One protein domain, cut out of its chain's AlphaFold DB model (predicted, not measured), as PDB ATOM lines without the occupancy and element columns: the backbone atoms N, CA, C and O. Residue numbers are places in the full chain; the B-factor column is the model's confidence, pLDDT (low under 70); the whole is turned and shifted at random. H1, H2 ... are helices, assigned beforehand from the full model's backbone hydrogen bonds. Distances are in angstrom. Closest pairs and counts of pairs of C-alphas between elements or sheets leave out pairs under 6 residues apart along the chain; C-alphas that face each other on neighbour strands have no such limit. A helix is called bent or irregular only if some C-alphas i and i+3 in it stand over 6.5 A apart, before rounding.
ATOM      1  N   LYS A  53      40.145   1.186  -9.916       93.62
ATOM      2  CA  LYS A  53      39.737   1.157 -11.331       93.62
ATOM      3  C   LYS A  53      39.981   2.501 -12.010       93.62
ATOM      4  O   LYS A  53      40.492   2.522 -13.129       93.62
ATOM      5  N   ALA A  54      39.706   3.611 -11.330       92.88
ATOM      6  CA  ALA A  54      39.987   4.945 -11.845       92.88
ATOM      7  C   ALA A  54      41.490   5.189 -12.063       92.88
ATOM      8  O   ALA A  54      41.886   5.668 -13.126       92.88
ATOM      9  N   LYS A  55      42.343   4.788 -11.110       94.62
ATOM     10  CA  LYS A  55      43.810   4.857 -11.249       94.62
ATOM     11  C   LYS A  55      44.311   4.042 -12.446       94.62
ATOM     12  O   LYS A  55      45.174   4.512 -13.186       94.62
ATOM     13  N   ASN A  56      43.736   2.864 -12.688       95.50
ATOM     14  CA  ASN A  56      44.083   2.037 -13.846       95.50
ATOM     15  C   ASN A  56      43.663   2.676 -15.180       95.50
ATOM     16  O   ASN A  56      44.441   2.659 -16.132       95.50
ATOM     17  N   ILE A  57      42.467   3.273 -15.255       96.19
ATOM     18  CA  ILE A  57      42.029   4.032 -16.441       96.19
ATOM     19  C   ILE A  57      42.987   5.203 -16.695       96.19
ATOM     20  O   ILE A  57      43.508   5.334 -17.800       96.19
ATOM     21  N   LYS A  58      43.277   6.005 -15.662       95.50
ATOM     22  CA  LYS A  58      44.217   7.133 -15.724       95.50
ATOM     23  C   LYS A  58      45.572   6.722 -16.290       95.50
ATOM     24  O   LYS A  58      46.062   7.353 -17.220       95.50
ATOM     25  N   LYS A  59      46.150   5.644 -15.750       95.81
ATOM     26  CA  LYS A  59      47.438   5.111 -16.199       95.81
ATOM     27  C   LYS A  59      47.413   4.782 -17.695       95.81
ATOM     28  O   LYS A  59      48.278   5.250 -18.425       95.81
ATOM     29  N   ARG A  60      46.376   4.080 -18.164       96.12
ATOM     30  CA  ARG A  60      46.215   3.728 -19.587       96.12
ATOM     31  C   ARG A  60      46.064   4.952 -20.495       96.12
ATOM     32  O   ARG A  60      46.583   4.939 -21.606       96.12
ATOM     33  N   ILE A  61      45.361   5.994 -20.044       95.06
ATOM     34  CA  ILE A  61      45.239   7.262 -20.787       95.06
ATOM     35  C   ILE A  61      46.617   7.916 -20.934       95.06
ATOM     36  O   ILE A  61      46.996   8.301 -22.038       95.06
ATOM     37  N   PHE A  62      47.379   8.002 -19.841       94.56
ATOM     38  CA  PHE A  62      48.692   8.652 -19.844       94.56
ATOM     39  C   PHE A  62      49.727   7.882 -20.667       94.56
ATOM     40  O   PHE A  62      50.521   8.499 -21.368       94.56
ATOM     41  N   GLU A  63      49.691   6.549 -20.618       94.62
ATOM     42  CA  GLU A  63      50.550   5.685 -21.435       94.62
ATOM     43  C   GLU A  63      50.232   5.788 -22.931       94.62
ATOM     44  O   GLU A  63      51.135   5.692 -23.759       94.62
ATOM     45  N   ARG A  64      48.954   5.961 -23.295       93.56
ATOM     46  CA  ARG A  64      48.529   6.009 -24.699       93.56
ATOM     47  C   ARG A  64      48.742   7.373 -25.346       93.56
ATOM     48  O   ARG A  64      49.089   7.412 -26.523       93.56
ATOM     49  N   TYR A  65      48.447   8.454 -24.627       92.06
ATOM     50  CA  TYR A  65      48.365   9.790 -25.214       92.06
ATOM     51  C   TYR A  65      49.449  10.717 -24.679       92.06
ATOM     52  O   TYR A  65      50.417  10.996 -25.376       92.06
ATOM     53  N   THR A  66      49.281  11.215 -23.459       87.06
ATOM     54  CA  THR A  66      50.258  12.081 -22.801       87.06
ATOM     55  C   THR A  66      49.938  12.197 -21.316       87.06
ATOM     56  O   THR A  66      48.801  11.977 -20.884       87.06
ATOM     57  N   THR A  67      50.937  12.579 -20.526       87.25
ATOM     58  CA  THR A  67      50.709  12.960 -19.132       87.25
ATOM     59  C   THR A  67      50.102  14.353 -19.087       87.25
ATOM     60  O   THR A  67      50.667  15.314 -19.602       87.25
ATOM     61  N   ILE A  68      48.952  14.472 -18.429       85.81
ATOM     62  CA  ILE A  68      48.282  15.757 -18.265       85.81
ATOM     63  C   ILE A  68      48.826  16.430 -17.006       85.81
ATOM     64  O   ILE A  68      48.457  16.072 -15.884       85.81
ATOM     65  N   THR A  69      49.725  17.391 -17.211       79.94
ATOM     66  CA  THR A  69      50.315  18.212 -16.139       79.94
ATOM     67  C   THR A  69      49.672  19.596 -16.087       79.94
ATOM     68  O   THR A  69      49.495  20.158 -15.007       79.94
ATOM     69  N   PHE A  70      49.270  20.122 -17.245       85.56
ATOM     70  CA  PHE A  70      48.645  21.431 -17.381       85.56
ATOM     71  C   PHE A  70      47.295  21.324 -18.100       85.56
ATOM     72  O   PHE A  70      47.077  20.368 -18.848       85.56
ATOM     73  N   PRO A  71      46.386  22.302 -17.924       84.56
ATOM     74  CA  PRO A  71      45.110  22.329 -18.638       84.56
ATOM     75  C   PRO A  71      45.240  22.232 -20.157       84.56
ATOM     76  O   PRO A  71      44.408  21.590 -20.787       84.56
ATOM     77  N   TRP A  72      46.281  22.834 -20.737       86.94
ATOM     78  CA  TRP A  72      46.525  22.815 -22.180       86.94
ATOM     79  C   TRP A  72      47.162  21.513 -22.686       86.94
ATOM     80  O   TRP A  72      47.143  21.273 -23.887       86.94
ATOM     81  N   SER A  73      47.640  20.619 -21.809       89.12
ATOM     82  CA  SER A  73      48.183  19.312 -22.225       89.12
ATOM     83  C   SER A  73      47.143  18.430 -22.935       89.12
ATOM     84  O   SER A  73      47.497  17.468 -23.609       89.12
ATOM     85  N   ILE A  74      45.847  18.743 -22.806       91.50
ATOM     86  CA  ILE A  74      44.769  18.064 -23.544       91.50
ATOM     87  C   ILE A  74      44.850  18.296 -25.061       91.50
ATOM     88  O   ILE A  74      44.369  17.459 -25.821       91.50
ATOM     89  N   PHE A  75      45.466  19.399 -25.504       91.25
ATOM     90  CA  PHE A  75      45.620  19.745 -26.922       91.25
ATOM     91  C   PHE A  75      46.771  18.991 -27.601       91.25
ATOM     92  O   PHE A  75      46.813  18.903 -28.828       91.25
ATOM     93  N   ASP A  76      47.669  18.387 -26.819       91.19
ATOM     94  CA  ASP A  76      48.778  17.588 -27.346       91.19
ATOM     95  C   ASP A  76      48.295  16.238 -27.909       91.19
ATOM     96  O   ASP A  76      49.001  15.586 -28.682       91.19
ATOM     97  N   ILE A  77      47.071  15.816 -27.567       93.19
ATOM     98  CA  ILE A  77      46.498  14.534 -27.983       93.19
ATOM     99  C   ILE A  77      46.089  14.588 -29.463       93.19
ATOM    100  O   ILE A  77      45.090  15.203 -29.825       93.19
ATOM    101  N   GLN A  78      46.838  13.886 -30.322       92.31
ATOM    102  CA  GLN A  78      46.628  13.880 -31.781       92.31
ATOM    103  C   GLN A  78      45.676  12.786 -32.296       92.31
ATOM    104  O   GLN A  78      45.487  12.663 -33.506       92.31
ATOM    105  N   ASP A  79      45.087  11.975 -31.414       95.62
ATOM    106  CA  ASP A  79      44.101  10.973 -31.828       95.62
ATOM    107  C   ASP A  79      42.909  11.659 -32.529       95.62
ATOM    108  O   ASP A  79      42.342  12.585 -31.946       95.62
ATOM    109  N   PRO A  80      42.512  11.252 -33.752       96.00
ATOM    110  CA  PRO A  80      41.515  11.987 -34.535       96.00
ATOM    111  C   PRO A  80      40.158  12.131 -33.843       96.00
ATOM    112  O   PRO A  80      39.495  13.162 -33.983       96.00
ATOM    113  N   GLU A  81      39.733  11.107 -33.101       96.62
ATOM    114  CA  GLU A  81      38.441  11.108 -32.423       96.62
ATOM    115  C   GLU A  81      38.476  12.002 -31.181       96.62
ATOM    116  O   GLU A  81      37.541  12.770 -30.936       96.62
ATOM    117  N   ILE A  82      39.578  11.948 -30.432       97.06
ATOM    118  CA  ILE A  82      39.790  12.809 -29.267       97.06
ATOM    119  C   ILE A  82      39.975  14.266 -29.684       97.06
ATOM    120  O   ILE A  82      39.361  15.148 -29.092       97.06
ATOM    121  N   LYS A  83      40.754  14.525 -30.735       96.19
ATOM    122  CA  LYS A  83      40.982  15.871 -31.258       96.19
ATOM    123  C   LYS A  83      39.676  16.523 -31.697       96.19
ATOM    124  O   LYS A  83      39.375  17.622 -31.251       96.19
ATOM    125  N   LYS A  84      38.844  15.808 -32.463       97.50
ATOM    126  CA  LYS A  84      37.512  16.295 -32.854       97.50
ATOM    127  C   LYS A  84      36.648  16.662 -31.641       97.50
ATOM    128  O   LYS A  84      35.905  17.638 -31.696       97.50
ATOM    129  N   HIS A  85      36.732  15.887 -30.559       97.38
ATOM    130  CA  HIS A  85      36.022  16.171 -29.307       97.38
ATOM    131  C   HIS A  85      36.565  17.422 -28.602       97.38
ATOM    132  O   HIS A  85      35.783  18.276 -28.191       97.38
ATOM    133  N   THR A  86      37.886  17.560 -28.498       96.19
ATOM    134  CA  THR A  86      38.546  18.738 -27.909       96.19
ATOM    135  C   THR A  86      38.255  20.014 -28.702       96.19
ATOM    136  O   THR A  86      37.929  21.044 -28.107       96.19
ATOM    137  N   ASP A  87      38.310  19.946 -30.033       95.25
ATOM    138  CA  ASP A  87      38.000  21.067 -30.926       95.25
ATOM    139  C   ASP A  87      36.541  21.500 -30.751       95.25
ATOM    140  O   ASP A  87      36.266  22.679 -30.545       95.25
ATOM    141  N   ALA A  88      35.603  20.544 -30.717       96.31
ATOM    142  CA  ALA A  88      34.188  20.839 -30.496       96.31
ATOM    143  C   ALA A  88      33.939  21.576 -29.170       96.31
ATOM    144  O   ALA A  88      33.142  22.510 -29.133       96.31
ATOM    145  N   LEU A  89      34.624  21.188 -28.089       95.81
ATOM    146  CA  LEU A  89      34.521  21.888 -26.808       95.81
ATOM    147  C   LEU A  89      35.150  23.279 -26.853       95.81
ATOM    148  O   LEU A  89      34.617  24.196 -26.243       95.81
ATOM    149  N   THR A  90      36.266  23.441 -27.562       94.19
ATOM    150  CA  THR A  90      36.955  24.732 -27.689       94.19
ATOM    151  C   THR A  90      36.111  25.721 -28.486       94.19
ATOM    152  O   THR A  90      35.943  26.853 -28.052       94.19
ATOM    153  N   PHE A  91      35.467  25.269 -29.563       95.38
ATOM    154  CA  PHE A  91      34.581  26.111 -30.369       95.38
ATOM    155  C   PHE A  91      33.358  26.620 -29.594       95.38
ATOM    156  O   PHE A  91      32.825  27.671 -29.933       95.38
ATOM    157  N   ILE A  92      32.930  25.940 -28.523       95.81
ATOM    158  CA  ILE A  92      31.894  26.473 -27.619       95.81
ATOM    159  C   ILE A  92      32.398  27.718 -26.869       95.81
ATOM    160  O   ILE A  92      31.619  28.623 -26.589       95.81
ATOM    161  N   PHE A  93      33.690  27.801 -26.543       93.69
ATOM    162  CA  PHE A  93      34.249  29.030 -25.972       93.69
ATOM    163  C   PHE A  93      34.312  30.134 -27.030       93.69
ATOM    164  O   PHE A  93      33.956  31.271 -26.728       93.69
ATOM    165  N   ASP A  94      34.657  29.787 -28.272       93.31
ATOM    166  CA  ASP A  94      34.699  30.750 -29.374       93.31
ATOM    167  C   ASP A  94      33.318  31.375 -29.645       93.31
ATOM    168  O   ASP A  94      33.242  32.560 -29.967       93.31
ATOM    169  N   THR A  95      32.213  30.631 -29.454       95.81
ATOM    170  CA  THR A  95      30.851  31.197 -29.577       95.81
ATOM    171  C   THR A  95      30.526  32.263 -28.533       95.81
ATOM    172  O   THR A  95      29.608  33.049 -28.743       95.81
ATOM    173  N   GLU A  96      31.279  32.305 -27.435       94.19
ATOM    174  CA  GLU A  96      31.180  33.316 -26.378       94.19
ATOM    175  C   GLU A  96      32.326  34.344 -26.467       94.19
ATOM    176  O   GLU A  96      32.570  35.079 -25.513       94.19
ATOM    177  N   GLU A  97      33.063  34.373 -27.587       95.19
ATOM    178  CA  GLU A  97      34.245  35.223 -27.805       95.19
ATOM    179  C   GLU A  97      35.352  35.013 -26.750       95.19
ATOM    180  O   GLU A  97      36.128  35.916 -26.425       95.19
ATOM    181  N   LEU A  98      35.450  33.794 -26.209       93.06
ATOM    182  CA  LEU A  98      36.446  33.410 -25.216       93.06
ATOM    183  C   LEU A  98      37.441  32.411 -25.794       93.06
ATOM    184  O   LEU A  98      37.074  31.436 -26.434       93.06
ATOM    185  N   ILE A  99      38.719  32.588 -25.461       92.19
ATOM    186  CA  ILE A  99      39.758  31.605 -25.773       92.19
ATOM    187  C   ILE A  99      40.031  30.783 -24.511       92.19
ATOM    188  O   ILE A  99      40.512  31.321 -23.510       92.19
ATOM    189  N   TYR A 100      39.771  29.471 -24.550       91.12
ATOM    190  CA  TYR A 100      39.935  28.587 -23.383       91.12
ATOM    191  C   TYR A 100      41.332  28.680 -22.744       91.12
ATOM    192  O   TYR A 100      41.458  28.739 -21.518       91.12
ATOM    193  N   THR A 101      42.391  28.725 -23.556       89.06
ATOM    194  CA  THR A 101      43.771  28.832 -23.056       89.06
ATOM    195  C   THR A 101      44.028  30.158 -22.343       89.06
ATOM    196  O   THR A 101      44.709  30.158 -21.324       89.06
ATOM    197  N   SER A 102      43.425  31.262 -22.796       90.12
ATOM    198  CA  SER A 102      43.517  32.564 -22.122       90.12
ATOM    199  C   SER A 102      42.758  32.570 -20.791       90.12
ATOM    200  O   SER A 102      43.289  33.005 -19.773       90.12
ATOM    201  N   VAL A 103      41.551  31.993 -20.757       89.88
ATOM    202  CA  VAL A 103      40.740  31.881 -19.528       89.88
ATOM    203  C   VAL A 103      41.447  31.049 -18.448       89.88
ATOM    204  O   VAL A 103      41.199  31.230 -17.253       89.88
ATOM    205  N   THR A 104      42.324  30.127 -18.851       89.94
ATOM    206  CA  THR A 104      42.935  29.128 -17.963       89.94
ATOM    207  C   THR A 104      44.452  29.252 -17.807       89.94
ATOM    208  O   THR A 104      45.051  28.409 -17.142       89.94
ATOM    209  N   GLU A 105      45.065  30.316 -18.334       86.25
ATOM    210  CA  GLU A 105      46.523  30.511 -18.420       86.25
ATOM    211  C   GLU A 105      47.250  30.322 -17.077       86.25
ATOM    212  O   GLU A 105      48.262  29.631 -16.991       86.25
ATOM    213  N   ASN A 106      46.693  30.882 -16.001       87.50
ATOM    214  CA  ASN A 106      47.300  30.862 -14.666       87.50
ATOM    215  C   ASN A 106      46.814  29.699 -13.783       87.50
ATOM    216  O   ASN A 106      47.070  29.677 -12.577       87.50
ATOM    217  N   LEU A 107      46.070  28.749 -14.352       90.44
ATOM    218  CA  LEU A 107      45.471  27.650 -13.606       90.44
ATOM    219  C   LEU A 107      46.267  26.359 -13.763       90.44
ATOM    220  O   LEU A 107      46.807  26.032 -14.815       90.44
ATOM    221  N   THR A 108      46.277  25.572 -12.691       91.06
ATOM    222  CA  THR A 108      46.886  24.243 -12.669       91.06
ATOM    223  C   THR A 108      45.849  23.176 -12.351       91.06
ATOM    224  O   THR A 108      44.821  23.426 -11.702       91.06
ATOM    225  N   ILE A 109      46.134  21.958 -12.809       91.94
ATOM    226  CA  ILE A 109      45.361  20.769 -12.475       91.94
ATOM    227  C   ILE A 109      46.228  19.787 -11.693       91.94
ATOM    228  O   ILE A 109      47.349  19.466 -12.075       91.94
ATOM    229  N   THR A 110      45.707  19.312 -10.567       93.62
ATOM    230  CA  THR A 110      46.417  18.351  -9.721       93.62
ATOM    231  C   THR A 110      46.069  16.911 -10.095       93.62
ATOM    232  O   THR A 110      44.998  16.610 -10.623       93.62
ATOM    233  N   GLN A 111      46.950  15.978  -9.732       91.00
ATOM    234  CA  GLN A 111      46.720  14.547  -9.951       91.00
ATOM    235  C   GLN A 111      45.475  14.020  -9.225       91.00
ATOM    236  O   GLN A 111      44.797  13.141  -9.759       91.00
ATOM    237  N   LYS A 112      45.151  14.587  -8.052       92.69
ATOM    238  CA  LYS A 112      43.917  14.287  -7.315       92.69
ATOM    239  C   LYS A 112      42.690  14.689  -8.131       92.69
ATOM    240  O   LYS A 112      41.763  13.906  -8.265       92.69
ATOM    241  N   GLU A 113      42.696  15.880  -8.724       94.12
ATOM    242  CA  GLU A 113      41.564  16.375  -9.513       94.12
ATOM    243  C   GLU A 113      41.303  15.530 -10.766       94.12
ATOM    244  O   GLU A 113      40.149  15.293 -11.120       94.12
ATOM    245  N   ILE A 114      42.364  15.025 -11.397       94.81
ATOM    246  CA  ILE A 114      42.260  14.065 -12.504       94.81
ATOM    247  C   ILE A 114      41.625  12.754 -12.019       94.81
ATOM    248  O   ILE A 114      40.699  12.242 -12.647       94.81
ATOM    249  N   GLU A 115      42.082  12.218 -10.884       94.25
ATOM    250  CA  GLU A 115      41.524  10.990 -10.298       94.25
ATOM    251  C   GLU A 115      40.055  11.139  -9.904       94.25
ATOM    252  O   GLU A 115      39.273  10.213 -10.115       94.25
ATOM    253  N   GLU A 116      39.653  12.299  -9.390       95.25
ATOM    254  CA  GLU A 116      38.255  12.612  -9.092       95.25
ATOM    255  C   GLU A 116      37.370  12.533 -10.342       95.25
ATOM    256  O   GLU A 116      36.322  11.886 -10.309       95.25
ATOM    257  N   ILE A 117      37.798  13.147 -11.452       96.31
ATOM    258  CA  ILE A 117      37.052  13.138 -12.721       96.31
ATOM    259  C   ILE A 117      36.933  11.708 -13.263       96.31
ATOM    260  O   ILE A 117      35.845  11.267 -13.630       96.31
ATOM    261  N   ILE A 118      38.029  10.949 -13.273       96.12
ATOM    262  CA  ILE A 118      38.025   9.574 -13.796       96.12
ATOM    263  C   ILE A 118      37.233   8.632 -12.876       96.12
ATOM    264  O   ILE A 118      36.560   7.714 -13.348       96.12
ATOM    265  N   SER A 119      37.253   8.872 -11.565       94.50
ATOM    266  CA  SER A 119      36.426   8.113 -10.622       94.50
ATOM    267  C   SER A 119      34.949   8.384 -10.847       94.50
ATOM    268  O   SER A 119      34.161   7.444 -10.811       94.50
ATOM    269  N   LEU A 120      34.572   9.634 -11.139       93.25
ATOM    270  CA  LEU A 120      33.206   9.985 -11.519       93.25
ATOM    271  C   LEU A 120      32.780   9.259 -12.802       93.25
ATOM    272  O   LEU A 120      31.690   8.689 -12.837       93.25
ATOM    273  N   TYR A 121      33.652   9.198 -13.813       95.12
ATOM    274  CA  TYR A 121      33.403   8.411 -15.023       95.12
ATOM    275  C   TYR A 121      33.130   6.936 -14.696       95.12
ATOM    276  O   TYR A 121      32.069   6.404 -15.025       95.12
ATOM    277  N   PHE A 122      34.053   6.264 -14.003       94.06
ATOM    278  CA  PHE A 122      33.891   4.835 -13.727       94.06
ATOM    279  C   PHE A 122      32.658   4.556 -12.858       94.06
ATOM    280  O   PHE A 122      31.958   3.568 -13.057       94.06
ATOM    281  N   LEU A 123      32.366   5.443 -11.912       90.19
ATOM    282  CA  LEU A 123      31.222   5.342 -11.017       90.19
ATOM    283  C   LEU A 123      29.874   5.434 -11.745       90.19
ATOM    284  O   LEU A 123      28.961   4.690 -11.384       90.19
ATOM    285  N   LEU A 124      29.763   6.306 -12.752       88.75
ATOM    286  CA  LEU A 124      28.535   6.509 -13.527       88.75
ATOM    287  C   LEU A 124      28.374   5.488 -14.658       88.75
ATOM    288  O   LEU A 124      27.289   4.943 -14.838       88.75
ATOM    289  N   TYR A 125      29.444   5.205 -15.400       89.81
ATOM    290  CA  TYR A 125      29.362   4.409 -16.629       89.81
ATOM    291  C   TYR A 125      29.790   2.948 -16.461       89.81
ATOM    292  O   TYR A 125      29.541   2.139 -17.354       89.81
ATOM    293  N   ARG A 126      30.460   2.605 -15.350       89.06
ATOM    294  CA  ARG A 126      30.896   1.239 -14.983       89.06
ATOM    295  C   ARG A 126      31.681   0.493 -16.069       89.06
ATOM    296  O   ARG A 126      31.756  -0.732 -16.051       89.06
ATOM    297  N   ASN A 127      32.325   1.224 -16.975       90.44
ATOM    298  CA  ASN A 127      33.167   0.673 -18.028       90.44
ATOM    299  C   ASN A 127      34.539   1.369 -18.058       90.44
ATOM    300  O   ASN A 127      34.764   2.358 -17.366       90.44
ATOM    301  N   GLN A 128      35.480   0.801 -18.812       93.12
ATOM    302  CA  GLN A 128      36.872   1.265 -18.893       93.12
ATOM    303  C   GLN A 128      37.294   1.522 -20.350       93.12
ATOM    304  O   GLN A 128      38.445   1.250 -20.724       93.12
ATOM    305  N   ASN A 129      36.349   1.965 -21.189       95.62
ATOM    306  CA  ASN A 129      36.624   2.303 -22.581       95.62
ATOM    307  C   ASN A 129      37.602   3.484 -22.629       95.62
ATOM    308  O   ASN A 129      37.367   4.525 -22.018       95.62
ATOM    309  N   LEU A 130      38.719   3.310 -23.337       94.88
ATOM    310  CA  LEU A 130      39.807   4.285 -23.324       94.88
ATOM    311  C   LEU A 130      39.412   5.607 -23.994       94.88
ATOM    312  O   LEU A 130      39.737   6.666 -23.474       94.88
ATOM    313  N   ILE A 131      38.693   5.550 -25.113       95.75
ATOM    314  CA  ILE A 131      38.281   6.735 -25.872       95.75
ATOM    315  C   ILE A 131      37.231   7.517 -25.080       95.75
ATOM    316  O   ILE A 131      37.421   8.698 -24.805       95.75
ATOM    317  N   GLU A 132      36.176   6.848 -24.617       97.00
ATOM    318  CA  GLU A 132      35.087   7.497 -23.876       97.00
ATOM    319  C   GLU A 132      35.550   8.056 -22.525       97.00
ATOM    320  O   GLU A 132      35.172   9.165 -22.148       97.00
ATOM    321  N   SER A 133      36.421   7.335 -21.811       96.56
ATOM    322  CA  SER A 133      37.024   7.859 -20.578       96.56
ATOM    323  C   SER A 133      37.934   9.060 -20.836       96.56
ATOM    324  O   SER A 133      37.958   9.978 -20.018       96.56
ATOM    325  N   THR A 134      38.635   9.097 -21.975       97.06
ATOM    326  CA  THR A 134      39.469  10.242 -22.370       97.06
ATOM    327  C   THR A 134      38.611  11.449 -22.732       97.06
ATOM    328  O   THR A 134      38.870  12.538 -22.225       97.06
ATOM    329  N   LYS A 135      37.539  11.269 -23.518       97.38
ATOM    330  CA  LYS A 135      36.568  12.338 -23.811       97.38
ATOM    331  C   LYS A 135      35.962  12.905 -22.530       97.38
ATOM    332  O   LYS A 135      35.946  14.119 -22.344       97.38
ATOM    333  N   PHE A 136      35.525  12.035 -21.615       97.62
ATOM    334  CA  PHE A 136      34.982  12.455 -20.324       97.62
ATOM    335  C   PHE A 136      36.019  13.212 -19.488       97.62
ATOM    336  O   PHE A 136      35.692  14.232 -18.879       97.62
ATOM    337  N   LEU A 137      37.268  12.738 -19.470       96.81
ATOM    338  CA  LEU A 137      38.358  13.411 -18.773       96.81
ATOM    339  C   LEU A 137      38.585  14.816 -19.333       96.81
ATOM    340  O   LEU A 137      38.597  15.762 -18.554       96.81
ATOM    341  N   ILE A 138      38.703  14.970 -20.653       96.50
ATOM    342  CA  ILE A 138      38.914  16.270 -21.310       96.50
ATOM    343  C   ILE A 138      37.772  17.233 -20.985       96.50
ATOM    344  O   ILE A 138      38.027  18.330 -20.488       96.50
ATOM    345  N   THR A 139      36.520  16.797 -21.154       97.25
ATOM    346  CA  THR A 139      35.347  17.603 -20.785       97.25
ATOM    347  C   THR A 139      35.389  18.005 -19.311       97.25
ATOM    348  O   THR A 139      35.147  19.161 -18.964       97.25
ATOM    349  N   GLY A 140      35.725  17.064 -18.425       96.62
ATOM    350  CA  GLY A 140      35.822  17.308 -16.989       96.62
ATOM    351  C   GLY A 140      36.938  18.284 -16.617       96.62
ATOM    352  O   GLY A 140      36.741  19.109 -15.724       96.62
ATOM    353  N   ILE A 141      38.085  18.225 -17.300       95.69
ATOM    354  CA  ILE A 141      39.196  19.166 -17.120       95.69
ATOM    355  C   ILE A 141      38.756  20.559 -17.547       95.69
ATOM    356  O   ILE A 141      38.847  21.478 -16.733       95.69
ATOM    357  N   MET A 142      38.222  20.707 -18.763       95.44
ATOM    358  CA  MET A 142      37.789  22.007 -19.278       95.44
ATOM    359  C   MET A 142      36.740  22.642 -18.366       95.44
ATOM    360  O   MET A 142      36.916  23.773 -17.919       95.44
ATOM    361  N   LEU A 143      35.711  21.882 -17.972       96.19
ATOM    362  CA  LEU A 143      34.681  22.369 -17.053       96.19
ATOM    363  C   LEU A 143      35.263  22.765 -15.690       96.19
ATOM    364  O   LEU A 143      34.915  23.807 -15.133       96.19
ATOM    365  N   ARG A 144      36.165  21.952 -15.130       95.50
ATOM    366  CA  ARG A 144      36.788  22.239 -13.833       95.50
ATOM    367  C   ARG A 144      37.648  23.497 -13.885       95.50
ATOM    368  O   ARG A 144      37.621  24.271 -12.926       95.50
ATOM    369  N   MET A 145      38.386  23.711 -14.969       94.88
ATOM    370  CA  MET A 145      39.191  24.917 -15.142       94.88
ATOM    371  C   MET A 145      38.310  26.153 -15.324       94.88
ATOM    372  O   MET A 145      38.546  27.143 -14.638       94.88
ATOM    373  N   SER A 146      37.221  26.071 -16.094       94.38
ATOM    374  CA  SER A 146      36.233  27.157 -16.181       94.38
ATOM    375  C   SER A 146      35.618  27.497 -14.824       94.38
ATOM    376  O   SER A 146      35.462  28.667 -14.488       94.38
ATOM    377  N   LEU A 147      35.320  26.496 -13.988       95.31
ATOM    378  CA  LEU A 147      34.819  26.724 -12.628       95.31
ATOM    379  C   LEU A 147      35.860  27.387 -11.714       95.31
ATOM    380  O   LEU A 147      35.486  28.178 -10.846       95.31
ATOM    381  N   LYS A 148      37.150  27.065 -11.870       95.19
ATOM    382  CA  LYS A 148      38.238  27.752 -11.154       95.19
ATOM    383  C   LYS A 148      38.363  29.204 -11.625       95.19
ATOM    384  O   LYS A 148      38.285  30.097 -10.785       95.19
ATOM    385  N   ALA A 149      38.426  29.434 -12.937       93.81
ATOM    386  CA  ALA A 149      38.484  30.770 -13.532       93.81
ATOM    387  C   ALA A 149      37.289  31.632 -13.097       93.81
ATOM    388  O   ALA A 149      37.468  32.751 -12.624       93.81
ATOM    389  N   PHE A 150      36.072  31.080 -13.133       93.88
ATOM    390  CA  PHE A 150      34.872  31.757 -12.643       93.88
ATOM    391  C   PHE A 150      34.965  32.112 -11.157       93.88
ATOM    392  O   PHE A 150      34.585  33.211 -10.762       93.88
ATOM    393  N   LYS A 151      35.468  31.208 -10.304       92.94
ATOM    394  CA  LYS A 151      35.654  31.508  -8.875       92.94
ATOM    395  C   LYS A 151      36.638  32.651  -8.665       92.94
ATOM    396  O   LYS A 151      36.396  33.475  -7.786       92.94
ATOM    397  N   ASP A 152      37.716  32.701  -9.436       91.88
ATOM    398  CA  ASP A 152      38.724  33.749  -9.304       91.88
ATOM    399  C   ASP A 152      38.225  35.085  -9.863       91.88
ATOM    400  O   ASP A 152      38.329  36.095  -9.168       91.88
ATOM    401  N   ALA A 153      37.544  35.083 -11.012       89.81
ATOM    402  CA  ALA A 153      36.839  36.252 -11.541       89.81
ATOM    403  C   ALA A 153      35.775  36.764 -10.558       89.81
ATOM    404  O   ALA A 153      35.705  37.958 -10.280       89.81
ATOM    405  N   LYS A 154      34.996  35.861  -9.949       88.31
ATOM    406  CA  LYS A 154      34.010  36.197  -8.917       88.31
ATOM    407  C   LYS A 154      34.680  36.838  -7.702       88.31
ATOM    408  O   LYS A 154      34.231  37.885  -7.252       88.31
ATOM    409  N   LYS A 155      35.752  36.246  -7.166       88.25
ATOM    410  CA  LYS A 155      36.501  36.836  -6.041       88.25
ATOM    411  C   LYS A 155      37.056  38.211  -6.397       88.25
ATOM    412  O   LYS A 155      36.947  39.118  -5.583       88.25
ATOM    413  N   TYR A 156      37.634  38.358  -7.588       85.81
ATOM    414  CA  TYR A 156      38.148  39.634  -8.072       85.81
ATOM    415  C   TYR A 156      37.027  40.670  -8.171       85.81
ATOM    416  O   TYR A 156      37.173  41.766  -7.642       85.81
ATOM    417  N   TYR A 157      35.886  40.309  -8.760       83.38
ATOM    418  CA  TYR A 157      34.712  41.172  -8.831       83.38
ATOM    419  C   TYR A 157      34.253  41.591  -7.435       83.38
ATOM    420  O   TYR A 157      34.213  42.773  -7.151       83.38
ATOM    421  N   PHE A 158      33.995  40.661  -6.513       78.12
ATOM    422  CA  PHE A 158      33.529  41.029  -5.168       78.12
ATOM    423  C   PHE A 158      34.558  41.819  -4.356       78.12
ATOM    424  O   PHE A 158      34.166  42.637  -3.532       78.12
ATOM    425  N   LYS A 159      35.856  41.603  -4.585       79.19
ATOM    426  CA  LYS A 159      36.919  42.374  -3.932       79.19
ATOM    427  C   LYS A 159      37.005  43.810  -4.458       79.19
ATOM    428  O   LYS A 159      37.368  44.698  -3.697       79.19
ATOM    429  N   ASN A 160      36.726  44.024  -5.743       74.31
ATOM    430  CA  ASN A 160      36.949  45.306  -6.413       74.31
ATOM    431  C   ASN A 160      35.653  46.035  -6.807       74.31
ATOM    432  O   ASN A 160      35.719  47.166  -7.281       74.31
ATOM    433  N   ASN A 161      34.481  45.417  -6.635       70.69
ATOM    434  CA  ASN A 161      33.210  46.033  -6.981       70.69
ATOM    435  C   ASN A 161      32.840  47.075  -5.918       70.69
ATOM    436  O   ASN A 161      32.550  46.746  -4.766       70.69
TER     437      ASN A 161
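AT A GLANCE: This is residues 53 to 161 of the 362 residues of an uncharacterized protein of Thermotalea metallivorans (UniProt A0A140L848). One long helix, H6, runs through the domain as its core, and five shorter helices pack round its first two thirds, while residues 154 to 161 stick out beyond them at the far end. H3 lies alongside H6 on one side, H5 crosses it on the opposite side, H1 stands across it near its beginning, and H2 and the short H4 pack on it between. The printed part has 109 residues with six named helices, H1 to H6 in order along the chain, and no named strand: the class is all helix. The whole is compact, with a radius of gyration of the C-alphas of 14.6 A, yet elongated, spanning 46 by 26 by 23 A.

IN THESE COORDINATES: H1 is residues 53 to 64, 16.7 A from first to last C-alpha, beginning at C-alpha 53 (39.737, 1.157, -11.331). H2 is residues 71 to 76, 10.6 A; it is irregular, but only just, with C-alphas 71 and 74 6.51 A apart. H3 is residues 80 to 94, 20.6 A, and H4 is residues 100 to 104, 6.2 A. H5 is residues 111 to 125, 21.2 A. H6 is residues 130 to 160, 44.5 A, from C-alpha 130 (39.807, 4.285, -23.324) to C-alpha 160 (36.949, 45.306, -6.413).

HOW THE PARTS SIT: H6 is the hub, touching the five other helices. H1 touches it about perpendicular, at 81 degrees, closest at the C-alphas of Ile 61 and Thr 134, 6.7 A. H3 runs the same way as H6 at a shallow tilt of 21 degrees, closest at the C-alphas of Ile 82 and Lys 135, 6.4 A. H5 runs opposite ways to H6 at a steep tilt of 55 degrees, closest at the C-alphas of Ile 117 and Gly 140, 6.1 A. H2 touches H6 at the C-alphas of Ile 74 and Ile 138, 6.5 A, and H4 touches it at those of Thr 104 and Met 145, 6.3 A. H1 touches H5 with residues 53 to 58 alone, closest at the C-alphas of Ala 54 and Ser 119, 4.9 A. H2 and H3 form a helical hairpin and only just touch, with 3 pairs of C-alphas within 8 A, the closest those of Phe 75 and Thr 86, 7.2 A. H3 and H5 are apart. The helix packing is mostly crossed, but only just: 2 of 6 pairs are at a shallow tilt. Every O i to N i+4 pair is within hydrogen-bond range in H1, H4, H5 and H6; in H3 10 of 11 are, and in H2 0 of 2, with 2 of 3 O i to N i+3 pairs within range.

THE WHOLE: The C-alphas of Asn 127 and Asn 161 are the two farthest apart, 46.7 A. Residues 154 to 161, of which 154 to 160 belong to H6, stand free; the body without them spans 36 by 28 by 23 A. The printed part has no cut and no long link. The mean pLDDT of the printed part is 92.4, and no printed residue is under 70.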